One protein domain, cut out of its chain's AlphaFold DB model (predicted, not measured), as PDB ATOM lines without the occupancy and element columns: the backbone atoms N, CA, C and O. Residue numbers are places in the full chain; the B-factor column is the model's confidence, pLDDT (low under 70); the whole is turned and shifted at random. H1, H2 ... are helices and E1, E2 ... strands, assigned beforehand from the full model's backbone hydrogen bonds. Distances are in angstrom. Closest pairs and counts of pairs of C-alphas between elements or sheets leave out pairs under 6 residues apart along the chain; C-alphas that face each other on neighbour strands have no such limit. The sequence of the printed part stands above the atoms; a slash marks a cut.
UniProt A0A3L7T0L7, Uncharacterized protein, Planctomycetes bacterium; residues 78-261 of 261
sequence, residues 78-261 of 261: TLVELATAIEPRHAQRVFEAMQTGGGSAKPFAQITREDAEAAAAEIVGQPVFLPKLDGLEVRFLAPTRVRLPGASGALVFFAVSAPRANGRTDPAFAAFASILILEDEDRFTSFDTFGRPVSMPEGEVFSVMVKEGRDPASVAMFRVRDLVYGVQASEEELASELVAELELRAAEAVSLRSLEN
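AT A GLANCE: This is residues 78 to 261 of the 261 residues of an uncharacterized protein of Planctomycetes bacterium (UniProt A0A3L7T0L7). A strongly twisted sheet of seven strands curls round the long helix H1 on one face, while H2 and H3 pack on the opposite face. The small hairpin E5 and E6 sits by the first turn of H1, and residues 255 to 261, at the last end of H3, stick out. You have 184 printed residues with three named helices and nine named strands, in the order H1 H2 E1 E2 E3 E4 E5 E6 E7 E8 E9 H3; the class is mixed. The large sheet is branched at E3 and its neighbour pairs are antiparallel. The whole is compact, with a radius of gyration of the C-alphas of 16.6 A and spans of 50 by 45 by 28 A.

IN THESE COORDINATES: Start in the large sheet with E3, residues 151 to 161, 31.4 A long from C-alpha 151 at (188.269, 219.853, 224.524). Its other strands are E1, residues 137 to 141; E2, 144 to 148; E4, 175 to 183, 27.1 A; E7, 205 to 210; E8, 217 to 224, 23.2 A; and E9, 227 to 233. E5, residues 188 to 191, and E6, 197 to 199, make the second sheet. Find C-alpha 79 at (176.951, 219.936, 227.883); from there H1 runs to residue 100, 31.8 A. H2 is residues 113 to 124, 16.1 A. H3, residues 236 to 260, runs 37.0 A to C-alpha 260 at (198.147, 242.526, 239.394).

HOW THE PARTS SIT: Look first beside E3: E1 and E2 lie on one side, with N 139 and O 159 at 2.8 A and N 146 and O 153 at 2.9 A, and E4 on the other, with N 156 and O 179 at 2.8 A. E1 runs on into E2 across a break of 2 residues, at 69 degrees. E2 E3 E4 and E7 E8 E9 are meanders, each strand the antiparallel neighbour of the one before. E9 is the antiparallel neighbour of E4, on the other side of it from E3, with N 180 and O 230 at 2.7 A. N 220 and O 231 of E8 and E9 are 2.9 A apart, N 206 and O 221 of E7 and E8 2.8 A. In the hairpin E5 and E6, N 190 and O 198 are 2.9 A apart. H1 is on the large sheet; its closest C-alphas to E8 are Ala 83 and Val 219, 5.9 A, and to E5 Leu 79 and Ser 190, 6.3 A. On the opposite face, H2 lies over E3 at a height of 8.4 A over the sheet and runs along the strands, at 4 degrees to E3 on the local plane. H3 is on the same face as H2, from which it is apart; its closest C-alphas to E9 are Ala 239 and Ala 233, 5.2 A. Every O i to N i+4 pair is within hydrogen-bond range in H2, 16 of 18 in H1 and 20 of 21 in H3.

THE WHOLE: The C-alphas of Asn 166 and Arg 196, the two farthest apart, are 54.4 A apart. The printed part has no cut, and the links H1 to H2, H2 to E1 and E3 to E4 are long. Mean pLDDT of the printed part is 81.8; look for values under 70 at residues 100 to 109, 163 to 173, 185 to 186, 211 to 216 and 255 to 261.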
ATOM      1  N   THR A  78     178.128 219.871 223.140       88.25
ATOM      2  CA  THR A  78     177.006 220.126 224.052       88.25
ATOM      3  C   THR A  78     177.358 219.701 225.475       88.25
ATOM      4  O   THR A  78     178.107 218.746 225.679       88.25
ATOM      5  N   LEU A  79     176.761 220.347 226.483       88.38
ATOM      6  CA  LEU A  79     176.951 219.936 227.883       88.38
ATOM      7  C   LEU A  79     176.531 218.476 228.133       88.38
ATOM      8  O   LEU A  79     177.123 217.789 228.962       88.38
ATOM      9  N   VAL A  80     175.556 217.970 227.368       88.38
ATOM     10  CA  VAL A  80     175.138 216.562 227.418       88.38
ATOM     11  C   VAL A  80     176.261 215.632 226.964       88.38
ATOM     12  O   VAL A  80     176.543 214.660 227.654       88.38
ATOM     13  N   GLU A  81     176.933 215.941 225.852       87.00
ATOM     14  CA  GLU A  81     178.072 215.153 225.350       87.00
ATOM     15  C   GLU A  81     179.264 215.160 226.312       87.00
ATOM     16  O   GLU A  81     179.987 214.169 226.419       87.00
ATOM     17  N   LEU A  82     179.483 216.269 227.022       87.62
ATOM     18  CA  LEU A  82     180.515 216.331 228.054       87.62
ATOM     19  C   LEU A  82     180.137 215.476 229.265       87.62
ATOM     20  O   LEU A  82     180.965 214.705 229.749       87.62
ATOM     21  N   ALA A  83     178.898 215.589 229.745       88.06
ATOM     22  CA  ALA A  83     178.437 214.884 230.935       88.06
ATOM     23  C   ALA A  83     178.444 213.362 230.729       88.06
ATOM     24  O   ALA A  83     178.953 212.632 231.580       88.06
ATOM     25  N   THR A  84     177.979 212.889 229.569       87.06
ATOM     26  CA  THR A  84     178.020 211.460 229.206       87.06
ATOM     27  C   THR A  84     179.443 210.929 229.064       87.06
ATOM     28  O   THR A  84     179.678 209.740 229.227       87.06
ATOM     29  N   ALA A  85     180.429 211.788 228.803       84.69
ATOM     30  CA  ALA A  85     181.822 211.371 228.777       84.69
ATOM     31  C   ALA A  85     182.452 211.303 230.185       84.69
ATOM     32  O   ALA A  85     183.403 210.544 230.394       84.69
ATOM     33  N   ILE A  86     181.983 212.100 231.148       85.06
ATOM     34  CA  ILE A  86     182.535 212.134 232.515       85.06
ATOM     35  C   ILE A  86     182.075 210.923 233.326       85.06
ATOM     36  O   ILE A  86     182.907 210.306 233.994       85.06
ATOM     37  N   GLU A  87     180.795 210.556 233.220       86.56
ATOM     38  CA  GLU A  87     180.176 209.509 234.044       86.56
ATOM     39  C   GLU A  87     180.947 208.178 234.011       86.56
ATOM     40  O   GLU A  87     181.366 207.729 235.085       86.56
ATOM     41  N   PRO A  88     181.310 207.610 232.840       84.31
ATOM     42  CA  PRO A  88     181.986 206.317 232.809       84.31
ATOM     43  C   PRO A  88     183.371 206.368 233.455       84.31
ATOM     44  O   PRO A  88     183.849 205.385 234.024       84.31
ATOM     45  N   ARG A  89     184.036 207.532 233.392       86.12
ATOM     46  CA  ARG A  89     185.349 207.742 234.014       86.12
ATOM     47  C   ARG A  89     185.222 207.827 235.526       86.12
ATOM     48  O   ARG A  89     186.036 207.227 236.225       86.12
ATOM     49  N   HIS A  90     184.214 208.537 236.029       85.56
ATOM     50  CA  HIS A  90     183.922 208.583 237.456       85.56
ATOM     51  C   HIS A  90     183.589 207.181 237.983       85.56
ATOM     52  O   HIS A  90     184.255 206.704 238.902       85.56
ATOM     53  N   ALA A  91     182.650 206.476 237.344       85.56
ATOM     54  CA  ALA A  91     182.242 205.127 237.730       85.56
ATOM     55  C   ALA A  91     183.420 204.137 237.735       85.56
ATOM     56  O   ALA A  91     183.596 203.379 238.693       85.56
ATOM     57  N   GLN A  92     184.282 204.184 236.712       84.88
ATOM     58  CA  GLN A  92     185.491 203.363 236.664       84.88
ATOM     59  C   GLN A  92     186.425 203.656 237.847       84.88
ATOM     60  O   GLN A  92     186.916 202.723 238.484       84.88
ATOM     61  N   ARG A  93     186.658 204.932 238.175       83.44
ATOM     62  CA  ARG A  93     187.523 205.315 239.301       83.44
ATOM     63  C   ARG A  93     186.949 204.904 240.651       83.44
ATOM     64  O   ARG A  93     187.693 204.408 241.493       83.44
ATOM     65  N   VAL A  94     185.638 205.047 240.838       83.12
ATOM     66  CA  VAL A  94     184.933 204.561 242.032       83.12
ATOM     67  C   VAL A  94     185.108 203.047 242.170       83.12
ATOM     68  O   VAL A  94     185.469 202.550 243.236       83.12
ATOM     69  N   PHE A  95     184.942 202.301 241.078       82.06
ATOM     70  CA  PHE A  95     185.120 200.849 241.067       82.06
ATOM     71  C   PHE A  95     186.564 200.418 241.367       82.06
ATOM     72  O   PHE A  95     186.780 199.526 242.191       82.06
ATOM     73  N   GLU A  96     187.560 201.071 240.758       78.50
ATOM     74  CA  GLU A  96     188.985 200.879 241.070       78.50
ATOM     75  C   GLU A  96     189.271 201.153 242.558       78.50
ATOM     76  O   GLU A  96     190.038 200.426 243.202       78.50
ATOM     77  N   ALA A  97     188.619 202.171 243.129       75.44
ATOM     78  CA  ALA A  97     188.820 202.570 244.514       75.44
ATOM     79  C   ALA A  97     188.212 201.606 245.528       75.44
ATOM     80  O   ALA A  97     188.825 201.308 246.552       75.44
ATOM     81  N   MET A  98     187.045 201.051 245.218       74.62
ATOM     82  CA  MET A  98     186.425 200.035 246.062       74.62
ATOM     83  C   MET A  98     187.186 198.702 246.013       74.62
ATOM     84  O   MET A  98     187.333 198.043 247.041       74.62
ATOM     85  N   GLN A  99     187.725 198.308 244.854       72.25
ATOM     86  CA  GLN A  99     188.496 197.063 244.731       72.25
ATOM     87  C   GLN A  99     189.856 197.113 245.436       72.25
ATOM     88  O   GLN A  99     190.290 196.123 246.026       72.25
ATOM     89  N   THR A 100     190.533 198.261 245.405       61.50
ATOM     90  CA  THR A 100     191.832 198.455 246.075       61.50
ATOM     91  C   THR A 100     191.721 198.387 247.603       61.50
ATOM     92  O   THR A 100     192.647 197.904 248.255       61.50
ATOM     93  N   GLY A 101     190.567 198.745 248.180       54.03
ATOM     94  CA  GLY A 101     190.275 198.579 249.611       54.03
ATOM     95  C   GLY A 101     190.167 197.121 250.094       54.03
ATOM     96  O   GLY A 101     190.210 196.878 251.297       54.03
ATOM     97  N   GLY A 102     190.071 196.147 249.177       46.97
ATOM     98  CA  GLY A 102     189.866 194.719 249.465       46.97
ATOM     99  C   GLY A 102     191.128 193.868 249.687       46.97
ATOM    100  O   GLY A 102     191.000 192.670 249.928       46.97
ATOM    101  N   GLY A 103     192.335 194.448 249.639       38.34
ATOM    102  CA  GLY A 103     193.542 193.795 250.175       38.34
ATOM    103  C   GLY A 103     194.657 193.379 249.206       38.34
ATOM    104  O   GLY A 103     195.505 192.588 249.613       38.34
ATOM    105  N   SER A 104     194.741 193.880 247.965       37.06
ATOM    106  CA  SER A 104     195.878 193.502 247.090       37.06
ATOM    107  C   SER A 104     196.362 194.517 246.052       37.06
ATOM    108  O   SER A 104     197.312 194.221 245.327       37.06
ATOM    109  N   ALA A 105     195.817 195.730 245.990       40.56
ATOM    110  CA  ALA A 105     196.308 196.748 245.064       40.56
ATOM    111  C   ALA A 105     196.797 197.974 245.838       40.56
ATOM    112  O   ALA A 105     196.204 198.354 246.846       40.56
ATOM    113  N   LYS A 106     197.932 198.539 245.397       44.06
ATOM    114  CA  LYS A 106     198.574 199.701 246.024       44.06
ATOM    115  C   LYS A 106     197.499 200.748 246.338       44.06
ATOM    116  O   LYS A 106     196.758 201.087 245.411       44.06
ATOM    117  N   PRO A 107     197.408 201.260 247.583       52.44
ATOM    118  CA  PRO A 107     196.574 202.425 247.839       52.44
ATOM    119  C   PRO A 107     196.991 203.471 246.815       52.44
ATOM    120  O   PRO A 107     198.192 203.618 246.555       52.44
ATOM    121  N   PHE A 108     196.024 204.105 246.154       57.44
ATOM    122  CA  PHE A 108     196.351 205.134 245.180       57.44
ATOM    123  C   PHE A 108     197.391 206.079 245.778       57.44
ATOM    124  O   PHE A 108     197.309 206.389 246.966       57.44
ATOM    125  N   ALA A 109     198.385 206.483 244.987       63.72
ATOM    126  CA  ALA A 109     199.381 207.435 245.449       63.72
ATOM    127  C   ALA A 109     198.651 208.735 245.804       63.72
ATOM    128  O   ALA A 109     198.253 209.491 244.919       63.72
ATOM    129  N   GLN A 110     198.394 208.907 247.099       76.06
ATOM    130  CA  GLN A 110     197.730 210.075 247.643       76.06
ATOM    131  C   GLN A 110     198.688 211.240 247.511       76.06
ATOM    132  O   GLN A 110     199.876 211.114 247.822       76.06
ATOM    133  N   ILE A 111     198.160 212.355 247.042       86.44
ATOM    134  CA  ILE A 111     198.904 213.600 246.939       86.44
ATOM    135  C   ILE A 111     198.190 214.680 247.739       86.44
ATOM    136  O   ILE A 111     197.003 214.553 248.059       86.44
ATOM    137  N   THR A 112     198.927 215.725 248.096       89.56
ATOM    138  CA  THR A 112     198.335 216.886 248.757       89.56
ATOM    139  C   THR A 112     197.427 217.640 247.784       89.56
ATOM    140  O   THR A 112     197.497 217.447 246.566       89.56
ATOM    141  N   ARG A 113     196.555 218.502 248.315       91.12
ATOM    142  CA  ARG A 113     195.710 219.364 247.481       91.12
ATOM    143  C   ARG A 113     196.574 220.280 246.617       91.12
ATOM    144  O   ARG A 113     196.300 220.420 245.435       91.12
ATOM    145  N   GLU A 114     197.624 220.846 247.195       91.94
ATOM    146  CA  GLU A 114     198.541 221.769 246.530       91.94
ATOM    147  C   GLU A 114     199.299 221.071 245.387       91.94
ATOM    148  O   GLU A 114     199.427 221.623 244.296       91.94
ATOM    149  N   ASP A 115     199.728 219.819 245.589       92.62
ATOM    150  CA  ASP A 115     200.335 219.010 244.523       92.62
ATOM    151  C   ASP A 115     199.317 218.671 243.419       92.62
ATOM    152  O   ASP A 115     199.659 218.645 242.235       92.62
ATOM    153  N   ALA A 116     198.057 218.413 243.789       92.69
ATOM    154  CA  ALA A 116     196.984 218.150 242.834       92.69
ATOM    155  C   ALA A 116     196.634 219.404 242.020       92.69
ATOM    156  O   ALA A 116     196.443 219.312 240.810       92.69
ATOM    157  N   GLU A 117     196.601 220.576 242.649       94.38
ATOM    158  CA  GLU A 117     196.431 221.868 241.980       94.38
ATOM    159  C   GLU A 117     197.578 222.135 241.005       94.38
ATOM    160  O   GLU A 117     197.323 222.451 239.844       94.38
ATOM    161  N   ALA A 118     198.829 221.933 241.429       94.25
ATOM    162  CA  ALA A 118     200.000 222.116 240.575       94.25
ATOM    163  C   ALA A 118     199.979 221.180 239.356       94.25
ATOM    164  O   ALA A 118     200.179 221.624 238.225       94.25
ATOM    165  N   ALA A 119     199.672 219.896 239.562       94.25
ATOM    166  CA  ALA A 119     199.568 218.923 238.478       94.25
ATOM    167  C   ALA A 119     198.387 219.218 237.534       94.25
ATOM    168  O   ALA A 119     198.510 219.071 236.316       94.25
ATOM    169  N   ALA A 120     197.239 219.655 238.062       93.88
ATOM    170  CA  ALA A 120     196.100 220.064 237.242       93.88
ATOM    171  C   ALA A 120     196.428 221.327 236.432       93.88
ATOM    172  O   ALA A 120     196.137 221.375 235.237       93.88
ATOM    173  N   ALA A 121     197.096 222.304 237.046       93.50
ATOM    174  CA  ALA A 121     197.541 223.522 236.384       93.50
ATOM    175  C   ALA A 121     198.559 223.239 235.270       93.50
ATOM    176  O   ALA A 121     198.489 223.856 234.212       93.50
ATOM    177  N   GLU A 122     199.460 222.268 235.450       94.12
ATOM    178  CA  GLU A 122     200.379 221.824 234.393       94.12
ATOM    179  C   GLU A 122     199.627 221.200 233.203       94.12
ATOM    180  O   GLU A 122     199.974 221.421 232.041       94.12
ATOM    181  N   ILE A 123     198.576 220.419 233.472       93.69
ATOM    182  CA  ILE A 123     197.774 219.781 232.420       93.69
ATOM    183  C   ILE A 123     196.980 220.813 231.616       93.69
ATOM    184  O   ILE A 123     196.933 220.697 230.388       93.69
ATOM    185  N   VAL A 124     196.348 221.758 232.314       91.81
ATOM    186  CA  VAL A 124     195.421 222.756 231.755       91.81
ATOM    187  C   VAL A 124     196.155 224.029 231.308       91.81
ATOM    188  O   VAL A 124     195.570 224.877 230.662       91.81
ATOM    189  N   GLY A 125     197.435 224.200 231.642       89.56
ATOM    190  CA  GLY A 125     198.233 225.359 231.225       89.56
ATOM    191  C   GLY A 125     197.908 226.672 231.952       89.56
ATOM    192  O   GLY A 125     198.454 227.715 231.599       89.56
ATOM    193  N   GLN A 126     197.058 226.642 232.979       87.94
ATOM    194  CA  GLN A 126     196.671 227.807 233.774       87.94
ATOM    195  C   GLN A 126     196.433 227.435 235.244       87.94
ATOM    196  O   GLN A 126     196.093 226.289 235.529       87.94
ATOM    197  N   PRO A 127     196.599 228.385 236.186       88.88
ATOM    198  CA  PRO A 127     196.299 228.174 237.597       88.88
ATOM    199  C   PRO A 127     194.905 227.591 237.832       88.88
ATOM    200  O   PRO A 127     193.909 228.132 237.355       88.88
ATOM    201  N   VAL A 128     194.866 226.511 238.608       89.56
ATOM    202  CA  VAL A 128     193.665 225.787 239.016       89.56
ATOM    203  C   VAL A 128     193.594 225.795 240.536       89.56
ATOM    204  O   VAL A 128     194.606 225.585 241.199       89.56
ATOM    205  N   PHE A 129     192.393 225.992 241.073       90.69
ATOM    206  CA  PHE A 129     192.118 225.932 242.505       90.69
ATOM    207  C   PHE A 129     191.121 224.810 242.764       90.69
ATOM    208  O   PHE A 129     190.070 224.749 242.122       90.69
ATOM    209  N   LEU A 130     191.470 223.905 243.672       91.56
ATOM    210  CA  LEU A 130     190.629 222.786 244.071       91.56
ATOM    211  C   LEU A 130     189.864 223.140 245.354       91.56
ATOM    212  O   LEU A 130     190.319 223.971 246.150       91.56
ATOM    213  N   PRO A 131     188.688 222.529 245.576       90.62
ATOM    214  CA  PRO A 131     187.832 222.914 246.682       90.62
ATOM    215  C   PRO A 131     188.473 222.561 248.022       90.62
ATOM    216  O   PRO A 131     189.156 221.541 248.168       90.62
ATOM    217  N   LYS A 132     188.235 223.415 249.019       88.12
ATOM    218  CA  LYS A 132     188.616 223.185 250.409       88.12
ATOM    219  C   LYS A 132     187.381 222.752 251.191       88.12
ATOM    220  O   LYS A 132     186.524 223.568 251.498       88.12
ATOM    221  N   LEU A 133     187.309 221.467 251.516       84.44
ATOM    222  CA  LEU A 133     186.216 220.914 252.309       84.44
ATOM    223  C   LEU A 133     186.611 220.912 253.787       84.44
ATOM    224  O   LEU A 133     187.366 220.050 254.244       84.44
ATOM    225  N   ASP A 134     186.156 221.923 254.523       81.81
ATOM    226  CA  ASP A 134     186.493 222.076 255.934       81.81
ATOM    227  C   ASP A 134     185.818 220.996 256.791       81.81
ATOM    228  O   ASP A 134     184.638 220.693 256.656       81.81
ATOM    229  N   GLY A 135     186.583 220.398 257.706       79.25
ATOM    230  CA  GLY A 135     186.080 219.336 258.581       79.25
ATOM    231  C   GLY A 135     185.980 217.953 257.930       79.25
ATOM    232  O   GLY A 135     185.629 216.998 258.624       79.25
ATOM    233  N   LEU A 136     186.347 217.814 256.651       83.50
ATOM    234  CA  LEU A 136     186.415 216.537 255.945       83.50
ATOM    235  C   LEU A 136     187.866 216.164 255.622       83.50
ATOM    236  O   LEU A 136     188.698 217.012 255.300       83.50
ATOM    237  N   GLU A 137     188.184 214.872 255.693       83.94
ATOM    238  CA  GLU A 137     189.452 214.365 255.176       83.94
ATOM    239  C   GLU A 137     189.302 214.097 253.681       83.94
ATOM    240  O   GLU A 137     188.525 213.228 253.271       83.94
ATOM    241  N   VAL A 138     190.066 214.837 252.877       86.62
ATOM    242  CA  VAL A 138     190.082 214.714 251.420       86.62
ATOM    243  C   VAL A 138     191.364 214.029 250.976       86.62
ATOM    244  O   VAL A 138     192.469 214.445 251.321       86.62
ATOM    245  N   ARG A 139     191.216 212.977 250.174       86.50
ATOM    246  CA  ARG A 139     192.331 212.202 249.628       86.50
ATOM    247  C   ARG A 139     192.331 212.326 248.116       86.50
ATOM    248  O   ARG A 139     191.548 211.657 247.438       86.50
ATOM    249  N   PHE A 140     193.207 213.187 247.609       86.50
ATOM    250  CA  PHE A 140     193.364 213.424 246.181       86.50
ATOM    251  C   PHE A 140     194.194 212.339 245.514       86.50
ATOM    252  O   PHE A 140     195.175 211.837 246.072       86.50
ATOM    253  N   LEU A 141     193.805 212.015 244.287       86.38
ATOM    254  CA  LEU A 141     194.646 211.280 243.359       86.38
ATOM    255  C   LEU A 141     195.337 212.249 242.415       86.38
ATOM    256  O   LEU A 141     194.828 213.338 242.148       86.38
ATOM    257  N   ALA A 142     196.464 211.804 241.860       87.12
ATOM    258  CA  ALA A 142     197.129 212.520 240.786       87.12
ATOM    259  C   ALA A 142     196.136 212.842 239.652       87.12
ATOM    260  O   ALA A 142     195.525 211.912 239.103       87.12
ATOM    261  N   PRO A 143     195.971 214.131 239.294       92.56
ATOM    262  CA  PRO A 143     195.178 214.536 238.151       92.56
ATOM    263  C   PRO A 143     195.617 213.801 236.894       92.56
ATOM    264  O   PRO A 143     196.801 213.553 236.662       92.56
ATOM    265  N   THR A 144     194.647 213.472 236.054       92.06
ATOM    266  CA  THR A 144     194.916 212.815 234.776       92.06
ATOM    267  C   THR A 144     194.496 213.697 233.625       92.06
ATOM    268  O   THR A 144     193.431 214.310 233.653       92.06
ATOM    269  N   ARG A 145     195.334 213.754 232.588       92.88
ATOM    270  CA  ARG A 145     194.981 214.440 231.350       92.88
ATOM    271  C   ARG A 145     193.881 213.656 230.650       92.88
ATOM    272  O   ARG A 145     194.035 212.466 230.381       92.88
ATOM    273  N   VAL A 146     192.801 214.340 230.309       89.62
ATOM    274  CA  VAL A 146     191.675 213.773 229.574       89.62
ATOM    275  C   VAL A 146     191.460 214.518 228.266       89.62
ATOM    276  O   VAL A 146     191.753 215.706 228.135       89.62
ATOM    277  N   ARG A 147     190.962 213.781 227.274       86.94
ATOM    278  CA  ARG A 147     190.486 214.325 226.006       86.94
ATOM    279  C   ARG A 147     189.012 213.996 225.869       86.94
ATOM    280  O   ARG A 147     188.624 212.831 225.986       86.94
ATOM    281  N   LEU A 148     188.220 215.031 225.647       82.88
ATOM    282  CA  LEU A 148     186.789 214.981 225.402       82.88
ATOM    283  C   LEU A 148     186.507 215.478 223.982       82.88
ATOM    284  O   LEU A 148     187.382 216.087 223.357       82.88
ATOM    285  N   PRO A 149     185.308 215.227 223.441       75.06
ATOM    286  CA  PRO A 149     184.875 215.920 222.237       75.06
ATOM    287  C   PRO A 149     185.047 217.436 222.422       75.06
ATOM    288  O   PRO A 149     184.651 217.988 223.442       75.06
ATOM    289  N   GLY A 150     185.728 218.082 221.476       74.56
ATOM    290  CA  GLY A 150     185.918 219.536 221.475       74.56
ATOM    291  C   GLY A 150     186.948 220.104 222.459       74.56
ATOM    292  O   GLY A 150     187.329 221.258 222.267       74.56
ATOM    293  N   ALA A 151     187.449 219.325 223.432       81.56
ATOM    294  CA  ALA A 151     188.269 219.853 224.524       81.56
ATOM    295  C   ALA A 151     189.288 218.873 225.127       81.56
ATOM    296  O   ALA A 151     189.165 217.646 225.053       81.56
ATOM    297  N   SER A 152     190.294 219.428 225.795       87.00
ATOM    298  CA  SER A 152     191.197 218.690 226.674       87.00
ATOM    299  C   SER A 152     191.302 219.372 228.024       87.00
ATOM    300  O   SER A 152     191.039 220.563 228.145       87.00
ATOM    301  N   GLY A 153     191.685 218.606 229.038       92.31
ATOM    302  CA  GLY A 153     191.799 219.154 230.375       92.31
ATOM    303  C   GLY A 153     192.275 218.145 231.400       92.31
ATOM    304  O   GLY A 153     192.833 217.098 231.051       92.31
ATOM    305  N   ALA A 154     192.049 218.466 232.667       94.50
ATOM    306  CA  ALA A 154     192.390 217.625 233.801       94.50
ATOM    307  C   ALA A 154     191.134 216.988 234.401       94.50
ATOM    308  O   ALA A 154     190.103 217.634 234.553       94.50
ATOM    309  N   LEU A 155     191.241 215.716 234.774       94.25
ATOM    310  CA  LEU A 155     190.288 215.030 235.636       94.25
ATOM    311  C   LEU A 155     190.957 214.774 236.982       94.25
ATOM    312  O   LEU A 155     191.958 214.052 237.053       94.25
ATOM    313  N   VAL A 156     190.375 215.338 238.033       94.06
ATOM    314  CA  VAL A 156     190.801 215.177 239.420       94.06
ATOM    315  C   VAL A 156     189.788 214.291 240.126       94.06
ATOM    316  O   VAL A 156     188.625 214.657 240.251       94.06
ATOM    317  N   PHE A 157     190.226 213.119 240.580       92.19
ATOM    318  CA  PHE A 157     189.413 212.210 241.384       92.19
ATOM    319  C   PHE A 157     189.887 212.255 242.833       92.19
ATOM    320  O   PHE A 157     191.094 212.278 243.091       92.19
ATOM    321  N   PHE A 158     188.952 212.233 243.774       90.38
ATOM    322  CA  PHE A 158     189.270 212.210 245.193       90.38
ATOM    323  C   PHE A 158     188.181 211.511 246.001       90.38
ATOM    324  O   PHE A 158     187.032 211.379 245.578       90.38
ATOM    325  N   ALA A 159     188.584 211.041 247.177       88.19
ATOM    326  CA  ALA A 159     187.698 210.456 248.169       88.19
ATOM    327  C   ALA A 159     187.576 211.403 249.364       88.19
ATOM    328  O   ALA A 159     188.576 211.978 249.798       88.19
ATOM    329  N   VAL A 160     186.368 211.525 249.901       87.25
ATOM    330  CA  VAL A 160     186.029 212.391 251.030       87.25
ATOM    331  C   VAL A 160     185.492 211.529 252.161       87.25
ATOM    332  O   VAL A 160     184.691 210.623 251.941       87.25
ATOM    333  N   SER A 161     185.947 211.784 253.379       84.25
ATOM    334  CA  SER A 161     185.521 211.019 254.548       84.25
ATOM    335  C   SER A 161     185.441 211.901 255.781       84.25
ATOM    336  O   SER A 161     186.337 212.702 256.039       84.25
ATOM    337  N   ALA A 162     184.377 211.726 256.564       77.56
ATOM    338  CA  ALA A 162     184.237 212.416 257.836       77.56
ATOM    339  C   ALA A 162     185.187 211.803 258.886       77.56
ATOM    340  O   ALA A 162     185.227 210.572 259.041       77.56
ATOM    341  N   PRO A 163     185.936 212.624 259.640       68.19
ATOM    342  CA  PRO A 163     186.742 212.134 260.746       68.19
ATOM    343  C   PRO A 163     185.824 211.576 261.842       68.19
ATOM    344  O   PRO A 163     184.852 212.214 262.247       68.19
ATOM    345  N   ARG A 164     186.116 210.378 262.369       68.38
ATOM    346  CA  ARG A 164     185.382 209.877 263.542       68.38
ATOM    347  C   ARG A 164     185.805 210.629 264.803       68.38
ATOM    348  O   ARG A 164     186.909 211.156 264.896       68.38
ATOM    349  N   ALA A 165     184.968 210.553 265.839       63.94
ATOM    350  CA  ALA A 165     185.232 211.120 267.167       63.94
ATOM    351  C   ALA A 165     186.554 210.653 267.820       63.94
ATOM    352  O   ALA A 165     187.039 211.285 268.752       63.94
ATOM    353  N   ASN A 166     187.151 209.554 267.342       67.31
ATOM    354  CA  ASN A 166     188.453 209.045 267.787       67.31
ATOM    355  C   ASN A 166     189.634 209.494 266.900       67.31
ATOM    356  O   ASN A 166     190.729 208.948 267.036       67.31
ATOM    357  N   GLY A 167     189.415 210.428 265.968       62.66
ATOM    358  CA  GLY A 167     190.424 210.932 265.035       62.66
ATOM    359  C   GLY A 167     190.865 209.928 263.967       62.66
ATOM    360  O   GLY A 167     191.840 210.187 263.270       62.66
ATOM    361  N   ARG A 168     190.196 208.770 263.844       62.47
ATOM    362  CA  ARG A 168     190.449 207.799 262.772       62.47
ATOM    363  C   ARG A 168     189.406 207.911 261.677       62.47
ATOM    364  O   ARG A 168     188.219 208.095 261.940       62.47
ATOM    365  N   THR A 169     189.857 207.673 260.463       61.06
ATOM    366  CA  THR A 169     189.037 207.774 259.261       61.06
ATOM    367  C   THR A 169     188.776 206.377 258.739       61.06
ATOM    368  O   THR A 169     189.684 205.544 258.708       61.06
ATOM    369  N   ASP A 170     187.523 206.080 258.407       60.31
ATOM    370  CA  ASP A 170     187.163 204.768 257.883       60.31
ATOM    371  C   ASP A 170     187.192 204.803 256.352       60.31
ATOM    372  O   ASP A 170     186.302 205.401 255.744       60.31
ATOM    373  N   PRO A 171     188.195 204.185 255.704       58.59
ATOM    374  CA  PRO A 171     188.265 204.168 254.250       58.59
ATOM    375  C   PRO A 171     187.074 203.445 253.604       58.59
ATOM    376  O   PRO A 171     186.859 203.646 252.413       58.59
ATOM    377  N   ALA A 172     186.311 202.641 254.356       58.72
ATOM    378  CA  ALA A 172     185.143 201.924 253.847       58.72
ATOM    379  C   ALA A 172     183.885 202.801 253.687       58.72
ATOM    380  O   ALA A 172     182.953 202.380 253.011       58.72
ATOM    381  N   PHE A 173     183.851 204.000 254.283       57.97
ATOM    382  CA  PHE A 173     182.702 204.922 254.238       57.97
ATOM    383  C   PHE A 173     183.048 206.251 253.554       57.97
ATOM    384  O   PHE A 173     182.540 207.301 253.939       57.97
ATOM    385  N   ALA A 174     183.962 206.228 252.584       74.88
ATOM    386  CA  ALA A 174     184.305 207.429 251.838       74.88
ATOM    387  C   ALA A 174     183.283 207.689 250.720       74.88
ATOM    388  O   ALA A 174     182.986 206.788 249.934       74.88
ATOM    389  N   ALA A 175     182.801 208.927 250.630       87.06
ATOM    390  CA  ALA A 175     182.145 209.439 249.435       87.06
ATOM    391  C   ALA A 175     183.207 209.719 248.360       87.06
ATOM    392  O   ALA A 175     184.368 210.008 248.670       87.06
ATOM    393  N   PHE A 176     182.835 209.632 247.088       89.75
ATOM    394  CA  PHE A 176     183.757 209.838 245.972       89.75
ATOM    395  C   PHE A 176     183.305 211.003 245.111       89.75
ATOM    396  O   PHE A 176     182.113 211.199 244.891       89.75
ATOM    397  N   ALA A 177     184.268 211.740 244.569       92.31
ATOM    398  CA  ALA A 177     183.991 212.840 243.665       92.31
ATOM    399  C   ALA A 177     185.027 212.946 242.548       92.31
ATOM    400  O   ALA A 177     186.150 212.436 242.611       92.31
ATOM    401  N   SER A 178     184.610 213.590 241.469       94.19
ATOM    402  CA  SER A 178     185.432 213.921 240.321       94.19
ATOM    403  C   SER A 178     185.158 215.340 239.872       94.19
ATOM    404  O   SER A 178     184.005 215.735 239.720       94.19
ATOM    405  N   ILE A 179     186.236 216.079 239.634       95.38
ATOM    406  CA  ILE A 179     186.206 217.409 239.040       95.38
ATOM    407  C   ILE A 179     186.939 217.320 237.710       95.38
ATOM    408  O   ILE A 179     188.126 216.997 237.644       95.38
ATOM    409  N   LEU A 180     186.210 217.586 236.643       94.75
ATOM    410  CA  LEU A 180     186.737 217.839 235.322       94.75
ATOM    411  C   LEU A 180     187.004 219.337 235.176       94.75
ATOM    412  O   LEU A 180     186.161 220.145 235.544       94.75
ATOM    413  N   ILE A 181     188.150 219.688 234.604       94.31
ATOM    414  CA  ILE A 181     188.571 221.066 234.365       94.31
ATOM    415  C   ILE A 181     189.032 221.158 232.919       94.31
ATOM    416  O   ILE A 181     190.017 220.515 232.553       94.31
ATOM    417  N   LEU A 182     188.305 221.909 232.099       92.25
ATOM    418  CA  LEU A 182     188.542 222.072 230.667       92.25
ATOM    419  C   LEU A 182     188.887 223.521 230.346       92.25
ATOM    420  O   LEU A 182     188.335 224.429 230.958       92.25
ATOM    421  N   GLU A 183     189.729 223.725 229.340       88.88
ATOM    422  CA  GLU A 183     189.880 225.036 228.706       88.88
ATOM    423  C   GLU A 183     188.600 225.382 227.929       88.88
ATOM    424  O   GLU A 183     188.085 224.557 227.165       88.88
ATOM    425  N   ASP A 184     188.083 226.595 228.130       77.50
ATOM    426  CA  ASP A 184     186.937 227.124 227.397       77.50
ATOM    427  C   ASP A 184     187.396 228.006 226.235       77.50
ATOM    428  O   ASP A 184     187.698 229.185 226.396       77.50
ATOM    429  N   GLU A 185     187.434 227.434 225.036       68.38
ATOM    430  CA  GLU A 185     187.696 228.182 223.800       68.38
ATOM    431  C   GLU A 185     186.392 228.673 223.126       68.38
ATOM    432  O   GLU A 185     186.289 228.674 221.897       68.38
ATOM    433  N   ASP A 186     185.356 229.001 223.907       62.66
ATOM    434  CA  ASP A 186     183.984 229.303 223.450       62.66
ATOM    435  C   ASP A 186     183.330 228.149 222.659       62.66
ATOM    436  O   ASP A 186     182.416 228.337 221.846       62.66
ATOM    437  N   ARG A 187     183.801 226.920 222.906       74.06
ATOM    438  CA  ARG A 187     183.411 225.705 222.173       74.06
ATOM    439  C   ARG A 187     182.264 224.941 222.813       74.06
ATOM    440  O   ARG A 187     181.853 223.937 222.237       74.06
ATOM    441  N   PHE A 188     181.767 225.347 223.978       86.25
ATOM    442  CA  PHE A 188     180.710 224.613 224.668       86.25
ATOM    443  C   PHE A 188     179.352 225.278 224.509       86.25
ATOM    444  O   PHE A 188     179.187 226.483 224.709       86.25
ATOM    445  N   THR A 189     178.368 224.458 224.150       87.19
ATOM    446  CA  THR A 189     177.019 224.916 223.832       87.19
ATOM    447  C   THR A 189     176.049 224.497 224.927       87.19
ATOM    448  O   THR A 189     175.920 223.309 225.243       87.19
ATOM    449  N   SER A 190     175.318 225.477 225.450       86.62
ATOM    450  CA  SER A 190     174.106 225.283 226.244       86.62
ATOM    451  C   SER A 190     172.871 225.632 225.401       86.62
ATOM    452  O   SER A 190     172.986 226.114 224.270       86.62
ATOM    453  N   PHE A 191     171.677 225.351 225.916       85.19
ATOM    454  CA  PHE A 191     170.428 225.663 225.224       85.19
ATOM    455  C   PHE A 191     169.605 226.634 226.056       85.19
ATOM    456  O   PHE A 191     169.386 226.402 227.243       85.19
ATOM    457  N   ASP A 192     169.128 227.703 225.419       83.06
ATOM    458  CA  ASP A 192     168.198 228.623 226.064       83.06
ATOM    459  C   ASP A 192     166.821 227.967 226.294       83.06
ATOM    460  O   ASP A 192     166.532 226.857 225.836       83.06
ATOM    461  N   THR A 193     165.917 228.685 226.959       83.75
ATOM    462  CA  THR A 193     164.546 228.217 227.232       83.75
ATOM    463  C   THR A 193     163.728 227.898 225.974       83.75
ATOM    464  O   THR A 193     162.678 227.267 226.070       83.75
ATOM    465  N   PHE A 194     164.169 228.346 224.796       86.25
ATOM    466  CA  PHE A 194     163.538 228.095 223.500       86.25
ATOM    467  C   PHE A 194     164.264 227.005 222.695       86.25
ATOM    468  O   PHE A 194     163.930 226.786 221.529       86.25
ATOM    469  N   GLY A 195     165.249 226.324 223.290       81.62
ATOM    470  CA  GLY A 195     166.036 225.277 222.642       81.62
ATOM    471  C   GLY A 195     167.020 225.804 221.597       81.62
ATOM    472  O   GLY A 195     167.453 225.048 220.726       81.62
ATOM    473  N   ARG A 196     167.369 227.095 221.634       83.81
ATOM    474  CA  ARG A 196     168.373 227.671 220.735       83.81
ATOM    475  C   ARG A 196     169.765 227.465 221.333       83.81
ATOM    476  O   ARG A 196     169.938 227.729 222.523       83.81
ATOM    477  N   PRO A 197     170.749 227.024 220.531       84.31
ATOM    478  CA  PRO A 197     172.115 226.882 221.007       84.31
ATOM    479  C   PRO A 197     172.696 228.261 221.323       84.31
ATOM    480  O   PRO A 197     172.634 229.173 220.493       84.31
ATOM    481  N   VAL A 198     173.264 228.397 222.512       85.69
ATOM    482  CA  VAL A 198     174.006 229.576 222.964       85.69
ATOM    483  C   VAL A 198     175.328 229.115 223.574       85.69
ATOM    484  O   VAL A 198     175.419 228.003 224.099       85.69
ATOM    485  N   SER A 199     176.366 229.947 223.495       85.94
ATOM    486  CA  SER A 199     177.615 229.684 224.217       85.94
ATOM    487  C   SER A 199     177.325 229.530 225.707       85.94
ATOM    488  O   SER A 199     176.413 230.176 226.225       85.94
ATOM    489  N   MET A 200     178.076 228.664 226.384       88.62
ATOM    490  CA  MET A 200     177.929 228.469 227.823       88.62
ATOM    491  C   MET A 200     178.134 229.805 228.565       88.62
ATOM    492  O   MET A 200     179.216 230.392 228.450       88.62
ATOM    493  N   PRO A 201     177.111 230.312 229.280       87.56
ATOM    494  CA  PRO A 201     177.227 231.556 230.027       87.56
ATOM    495  C   PRO A 201     178.139 231.382 231.245       87.56
ATOM    496  O   PRO A 201     178.209 230.312 231.852       87.56
ATOM    497  N   GLU A 202     178.847 232.451 231.596       87.75
ATOM    498  CA  GLU A 202     179.695 232.499 232.785       87.75
ATOM    499  C   GLU A 202     178.846 232.598 234.060       87.75
ATOM    500  O   GLU A 202     177.873 233.353 234.106       87.75
ATOM    501  N   GLY A 203     179.224 231.844 235.096       85.31
ATOM    502  CA  GLY A 203     178.586 231.882 236.417       85.31
ATOM    503  C   GLY A 203     177.213 231.208 236.514       85.31
ATOM    504  O   GLY A 203     176.576 231.293 237.559       85.31
ATOM    505  N   GLU A 204     176.734 230.550 235.455       90.06
ATOM    506  CA  GLU A 204     175.524 229.726 235.517       90.06
ATOM    507  C   GLU A 204     175.887 228.250 235.716       90.06
ATOM    508  O   GLU A 204     176.743 227.702 235.012       90.06
ATOM    509  N   VAL A 205     175.208 227.602 236.666       92.19
ATOM    510  CA  VAL A 205     175.366 226.174 236.954       92.19
ATOM    511  C   VAL A 205     174.292 225.374 236.228       92.19
ATOM    512  O   VAL A 205     173.096 225.504 236.489       92.19
ATOM    513  N   PHE A 206     174.731 224.474 235.358       91.56
ATOM    514  CA  PHE A 206     173.890 223.534 234.632       91.56
ATOM    515  C   PHE A 206     173.977 222.154 235.275       91.56
ATOM    516  O   PHE A 206     175.048 221.560 235.330       91.56
ATOM    517  N   SER A 207     172.846 221.600 235.711       91.75
ATOM    518  CA  SER A 207     172.779 220.200 236.143       91.75
ATOM    519  C   SER A 207     172.353 219.314 234.977       91.75
ATOM    520  O   SER A 207     171.229 219.416 234.476       91.75
ATOM    521  N   VAL A 208     173.260 218.453 234.517       89.62
ATOM    522  CA  VAL A 208     173.013 217.520 233.416       89.62
ATOM    523  C   VAL A 208     172.775 216.126 233.980       89.62
ATOM    524  O   VAL A 208     173.677 215.497 234.528       89.62
ATOM    525  N   MET A 209     171.552 215.625 233.816       86.88
ATOM    526  CA  MET A 209     171.200 214.261 234.205       86.88
ATOM    527  C   MET A 209     171.738 213.262 233.176       86.88
ATOM    528  O   MET A 209     171.321 213.271 232.016       86.88
ATOM    529  N   VAL A 210     172.614 212.362 233.613       83.00
ATOM    530  CA  VAL A 210     173.157 211.273 232.802       83.00
ATOM    531  C   VAL A 210     172.364 210.007 233.117       83.00
ATOM    532  O   VAL A 210     172.350 209.513 234.244       83.00
ATOM    533  N   LYS A 211     171.642 209.493 232.117       69.00
ATOM    534  CA  LYS A 211     170.839 208.262 232.227       69.00
ATOM    535  C   LYS A 211     171.618 207.041 231.742       69.00
ATOM    536  O   LYS A 211     171.099 206.253 230.953       69.00
ATOM    537  N   GLU A 212     172.861 206.897 232.176       61.28
ATOM    538  CA  GLU A 212     173.620 205.668 231.958       61.28
ATOM    539  C   GLU A 212     173.632 204.884 233.271       61.28
ATOM    540  O   GLU A 212     174.182 205.331 234.266       61.28
ATOM    541  N   GLY A 213     172.943 203.738 233.304       58.00
ATOM    542  CA  GLY A 213     172.916 202.857 234.477       58.00
ATOM    543  C   GLY A 213     171.569 202.748 235.198       58.00
ATOM    544  O   GLY A 213     170.511 203.081 234.662       58.00
ATOM    545  N   ARG A 214     171.615 202.157 236.400       53.91
ATOM    546  CA  ARG A 214     170.434 201.804 237.210       53.91
ATOM    547  C   ARG A 214     169.921 202.980 238.043       53.91
ATOM    548  O   ARG A 214     168.713 203.072 238.243       53.91
ATOM    549  N   ASP A 215     170.830 203.864 238.448       63.81
ATOM    550  CA  ASP A 215     170.553 205.069 239.222       63.81
ATOM    551  C   ASP A 215     170.953 206.296 238.390       63.81
ATOM    552  O   ASP A 215     172.039 206.306 237.808       63.81
ATOM    553  N   PRO A 216     170.082 207.309 238.263       68.94
ATOM    554  CA  PRO A 216     170.404 208.505 237.500       68.94
ATOM    555  C   PRO A 216     171.506 209.301 238.212       68.94
ATOM    556  O   PRO A 216     171.331 209.708 239.357       68.94
ATOM    557  N   ALA A 217     172.616 209.548 237.518       80.38
ATOM    558  CA  ALA A 217     173.676 210.433 237.989       80.38
ATOM    559  C   ALA A 217     173.458 211.857 237.460       80.38
ATOM    560  O   ALA A 217     172.880 212.053 236.387       80.38
ATOM    561  N   SER A 218     173.939 212.856 238.193       89.31
ATOM    562  CA  SER A 218     173.976 214.247 237.743       89.31
ATOM    563  C   SER A 218     175.420 214.729 237.652       89.31
ATOM    564  O   SER A 218     176.268 214.386 238.478       89.31
ATOM    565  N   VAL A 219     175.703 215.514 236.616       91.81
ATOM    566  CA  VAL A 219     176.966 216.235 236.469       91.81
ATOM    567  C   VAL A 219     176.645 217.720 236.462       91.81
ATOM    568  O   VAL A 219     175.934 218.197 235.576       91.81
ATOM    569  N   ALA A 220     177.152 218.442 237.456       94.75
ATOM    570  CA  ALA A 220     177.038 219.889 237.515       94.75
ATOM    571  C   ALA A 220     178.143 220.517 236.662       94.75
ATOM    572  O   ALA A 220     179.309 220.155 236.795       94.75
ATOM    573  N   MET A 221     177.787 221.442 235.779       93.69
ATOM    574  CA  MET A 221     178.721 222.127 234.892       93.69
ATOM    575  C   MET A 221     178.574 223.628 235.020       93.69
ATOM    576  O   MET A 221     177.461 224.138 234.961       93.69
ATOM    577  N   PHE A 222     179.685 224.338 235.142       92.94
ATOM    578  CA  PHE A 222     179.688 225.797 235.179       92.94
ATOM    579  C   PHE A 222     180.978 226.338 234.566       92.94
ATOM    580  O   PHE A 222     182.001 225.649 234.510       92.94
ATOM    581  N   ARG A 223     180.911 227.574 234.072       91.00
ATOM    582  CA  ARG A 223     182.034 228.281 233.453       91.00
ATOM    583  C   ARG A 223     182.480 229.419 234.357       91.00
ATOM    584  O   ARG A 223     181.644 230.193 234.823       91.00
ATOM    585  N   VAL A 224     183.793 229.561 234.524       88.94
ATOM    586  CA  VAL A 224     184.416 230.758 235.098       88.94
ATOM    587  C   VAL A 224     185.567 231.180 234.193       88.94
ATOM    588  O   VAL A 224     186.537 230.438 234.031       88.94
ATOM    589  N   ARG A 225     185.470 232.375 233.600       85.06
ATOM    590  CA  ARG A 225     186.395 232.882 232.574       85.06
ATOM    591  C   ARG A 225     186.634 231.882 231.432       85.06
ATOM    592  O   ARG A 225     185.708 231.570 230.688       85.06
ATOM    593  N   ASP A 226     187.865 231.389 231.317       86.38
ATOM    594  CA  ASP A 226     188.362 230.511 230.254       86.38
ATOM    595  C   ASP A 226     188.425 229.045 230.716       86.38
ATOM    596  O   ASP A 226     189.152 228.232 230.141       86.38
ATOM    597  N   LEU A 227     187.727 228.708 231.806       90.44
ATOM    598  CA  LEU A 227     187.653 227.363 232.361       90.44
ATOM    599  C   LEU A 227     186.206 226.899 232.495       90.44
ATOM    600  O   LEU A 227     185.357 227.604 233.042       90.44
ATOM    601  N   VAL A 228     185.957 225.661 232.066       92.25
ATOM    602  CA  VAL A 228     184.722 224.930 232.362       92.25
ATOM    603  C   VAL A 228     185.009 223.837 233.372       92.25
ATOM    604  O   VAL A 228     185.909 223.013 233.193       92.25
ATOM    605  N   TYR A 229     184.195 223.811 234.418       93.81
ATOM    606  CA  TYR A 229     184.232 222.810 235.466       93.81
ATOM    607  C   TYR A 229     183.071 221.839 235.289       93.81
ATOM    608  O   TYR A 229     181.946 222.254 235.023       93.81
ATOM    609  N   GLY A 230     183.343 220.547 235.446       94.00
ATOM    610  CA  GLY A 230     182.338 219.492 235.523       94.00
ATOM    611  C   GLY A 230     182.501 218.717 236.822       94.00
ATOM    612  O   GLY A 230     183.544 218.112 237.040       94.00
ATOM    613  N   VAL A 231     181.495 218.723 237.685       95.12
ATOM    614  CA  VAL A 231     181.531 218.093 239.007       95.12
ATOM    615  C   VAL A 231     180.555 216.929 239.039       95.12
ATOM    616  O   VAL A 231     179.377 217.080 238.723       95.12
ATOM    617  N   GLN A 232     181.052 215.770 239.455       93.31
ATOM    618  CA  GLN A 232     180.239 214.595 239.744       93.31
ATOM    619  C   GLN A 232     180.659 214.021 241.092       93.31
ATOM    620  O   GLN A 232     181.852 213.862 241.354       93.31
ATOM    621  N   ALA A 233     179.688 213.677 241.929       91.81
ATOM    622  CA  ALA A 233     179.931 213.024 243.205       91.81
ATOM    623  C   ALA A 233     178.959 211.863 243.417       91.81
ATOM    624  O   ALA A 233     177.903 211.798 242.788       91.81
ATOM    625  N   SER A 234     179.319 210.955 244.321       87.75
ATOM    626  CA  SER A 234     178.453 209.855 244.748       87.75
ATOM    627  C   SER A 234     177.232 210.329 245.542       87.75
ATOM    628  O   SER A 234     176.254 209.595 245.644       87.75
ATOM    629  N   GLU A 235     177.292 211.534 246.113       87.12
ATOM    630  CA  GLU A 235     176.247 212.136 246.942       87.12
ATOM    631  C   GLU A 235     175.914 213.546 246.435       87.12
ATOM    632  O   GLU A 235     176.809 214.322 246.096       87.12
ATOM    633  N   GLU A 236     174.625 213.887 246.398       86.50
ATOM    634  CA  GLU A 236     174.139 215.179 245.890       86.50
ATOM    635  C   GLU A 236     174.560 216.361 246.781       86.50
ATOM    636  O   GLU A 236     174.901 217.433 246.277       86.50
ATOM    637  N   GLU A 237     174.591 216.154 248.100       88.44
ATOM    638  CA  GLU A 237     175.044 217.157 249.071       88.44
ATOM    639  C   GLU A 237     176.518 217.513 248.838       88.44
ATOM    640  O   GLU A 237     176.854 218.688 248.695       88.44
ATOM    641  N   LEU A 238     177.370 216.496 248.656       89.75
ATOM    642  CA  LEU A 238     178.781 216.687 248.331       89.75
ATOM    643  C   LEU A 238     178.967 217.393 246.981       89.75
ATOM    644  O   LEU A 238     179.797 218.291 246.872       89.75
ATOM    645  N   ALA A 239     178.203 217.022 245.947       91.50
ATOM    646  CA  ALA A 239     178.269 217.707 244.654       91.50
ATOM    647  C   ALA A 239     177.933 219.203 244.785       91.50
ATOM    648  O   ALA A 239     178.624 220.041 244.208       91.50
ATOM    649  N   SER A 240     176.905 219.531 245.570       91.44
ATOM    650  CA  SER A 240     176.460 220.910 245.794       91.44
ATOM    651  C   SER A 240     177.499 221.732 246.563       91.44
ATOM    652  O   SER A 240     177.803 222.858 246.174       91.44
ATOM    653  N   GLU A 241     178.088 221.157 247.616       92.12
ATOM    654  CA  GLU A 241     179.156 221.791 248.398       92.12
ATOM    655  C   GLU A 241     180.410 222.044 247.546       92.12
ATOM    656  O   GLU A 241     180.991 223.130 247.583       92.12
ATOM    657  N   LEU A 242     180.790 221.069 246.712       93.69
ATOM    658  CA  LEU A 242     181.926 221.187 245.799       93.69
ATOM    659  C   LEU A 242     181.739 222.301 244.770       93.69
ATOM    660  O   LEU A 242     182.683 223.044 244.513       93.69
ATOM    661  N   VAL A 243     180.548 222.412 244.174       93.88
ATOM    662  CA  VAL A 243     180.242 223.484 243.217       93.88
ATOM    663  C   VAL A 243     180.349 224.844 243.902       93.88
ATOM    664  O   VAL A 243     181.069 225.703 243.401       93.88
ATOM    665  N   ALA A 244     179.730 225.015 245.072       92.19
ATOM    666  CA  ALA A 244     179.753 226.284 245.797       92.19
ATOM    667  C   ALA A 244     181.180 226.731 246.170       92.19
ATOM    668  O   ALA A 244     181.547 227.890 245.970       92.19
ATOM    669  N   GLU A 245     182.012 225.814 246.674       93.06
ATOM    670  CA  GLU A 245     183.401 226.128 247.025       93.06
ATOM    671  C   GLU A 245     184.252 226.409 245.777       93.06
ATOM    672  O   GLU A 245     185.098 227.303 245.792       93.06
ATOM    673  N   LEU A 246     184.033 225.691 244.672       92.44
ATOM    674  CA  LEU A 246     184.737 225.968 243.420       92.44
ATOM    675  C   LEU A 246     184.356 227.331 242.831       92.44
ATOM    676  O   LEU A 246     185.246 228.044 242.368       92.44
ATOM    677  N   GLU A 247     183.078 227.715 242.860       90.19
ATOM    678  CA  GLU A 247     182.631 229.042 242.421       90.19
ATOM    679  C   GLU A 247     183.291 230.151 243.248       90.19
ATOM    680  O   GLU A 247     183.818 231.115 242.686       90.19
ATOM    681  N   LEU A 248     183.346 229.978 244.575       89.44
ATOM    682  CA  LEU A 248     184.019 230.910 245.479       89.44
ATOM    683  C   LEU A 248     185.508 231.047 245.132       89.44
ATOM    684  O   LEU A 248     186.008 232.156 244.934       89.44
ATOM    685  N   ARG A 249     186.219 229.923 245.005       86.06
ATOM    686  CA  ARG A 249     187.661 229.892 244.707       86.06
ATOM    687  C   ARG A 249     187.987 230.476 243.343       86.06
ATOM    688  O   ARG A 249     188.957 231.221 243.197       86.06
ATOM    689  N   ALA A 250     187.182 230.146 242.342       78.44
ATOM    690  CA  ALA A 250     187.358 230.666 241.001       78.44
ATOM    691  C   ALA A 250     187.127 232.189 240.974       78.44
ATOM    692  O   ALA A 250     187.907 232.910 240.350       78.44
ATOM    693  N   ALA A 251     186.151 232.708 241.730       76.69
ATOM    694  CA  ALA A 251     185.923 234.146 241.892       76.69
ATOM    695  C   ALA A 251     187.048 234.871 242.671       76.69
ATOM    696  O   ALA A 251     187.427 236.000 242.334       76.69
ATOM    697  N   GLU A 252     187.640 234.234 243.684       77.75
ATOM    698  CA  GLU A 252     188.816 234.765 244.392       77.75
ATOM    699  C   GLU A 252     190.027 234.874 243.455       77.75
ATOM    700  O   GLU A 252     190.682 235.919 243.383       77.75
ATOM    701  N   ALA A 253     190.283 233.830 242.662       71.62
ATOM    702  CA  ALA A 253     191.342 233.813 241.656       71.62
ATOM    703  C   ALA A 253     191.153 234.900 240.586       71.62
ATOM    704  O   ALA A 253     192.122 235.486 240.086       71.62
ATOM    705  N   VAL A 254     189.894 235.195 240.247       70.56
ATOM    706  CA  VAL A 254     189.528 236.282 239.338       70.56
ATOM    707  C   VAL A 254     189.957 237.631 239.905       70.56
ATOM    708  O   VAL A 254     190.622 238.411 239.212       70.56
ATOM    709  N   SER A 255     189.618 237.865 241.169       69.25
ATOM    710  CA  SER A 255     189.863 239.120 241.878       69.25
ATOM    711  C   SER A 255     191.357 239.382 242.075       69.25
ATOM    712  O   SER A 255     191.824 240.490 241.815       69.25
ATOM    713  N   LEU A 256     192.133 238.357 242.435       63.56
ATOM    714  CA  LEU A 256     193.578 238.483 242.651       63.56
ATOM    715  C   LEU A 256     194.328 238.910 241.380       63.56
ATOM    716  O   LEU A 256     195.122 239.843 241.433       63.56
ATOM    717  N   ARG A 257     194.008 238.331 240.215       60.75
ATOM    718  CA  ARG A 257     194.632 238.748 238.941       60.75
ATOM    719  C   ARG A 257     194.230 240.151 238.486       60.75
ATOM    720  O   ARG A 257     194.977 240.785 237.753       60.75
ATOM    721  N   SER A 258     193.050 240.634 238.880       59.91
ATOM    722  CA  SER A 258     192.618 242.000 238.541       59.91
ATOM    723  C   SER A 258     193.373 243.085 239.313       59.91
ATOM    724  O   SER A 258     193.327 244.240 238.915       59.91
ATOM    725  N   LEU A 259     194.064 242.712 240.396       58.56
ATOM    726  CA  LEU A 259     194.901 243.610 241.193       58.56
ATOM    727  C   LEU A 259     196.370 243.621 240.738       58.56
ATOM    728  O   LEU A 259     197.122 244.502 241.146       58.56
ATOM    729  N   GLU A 260     196.782 242.644 239.928       53.91
ATOM    730  CA  GLU A 260     198.147 242.526 239.394       53.91
ATOM    731  C   GLU A 260     198.330 243.210 238.025       53.91
ATOM    732  O   GLU A 260     199.468 243.384 237.585       53.91
ATOM    733  N   ASN A 261     197.232 243.622 237.378       47.34
ATOM    734  CA  ASN A 261     197.202 244.398 236.130       47.34
ATOM    735  C   ASN A 261     196.823 245.859 236.390       47.34
ATOM    736  O   ASN A 261     197.323 246.727 235.640       47.34
TER     737      ASN A 261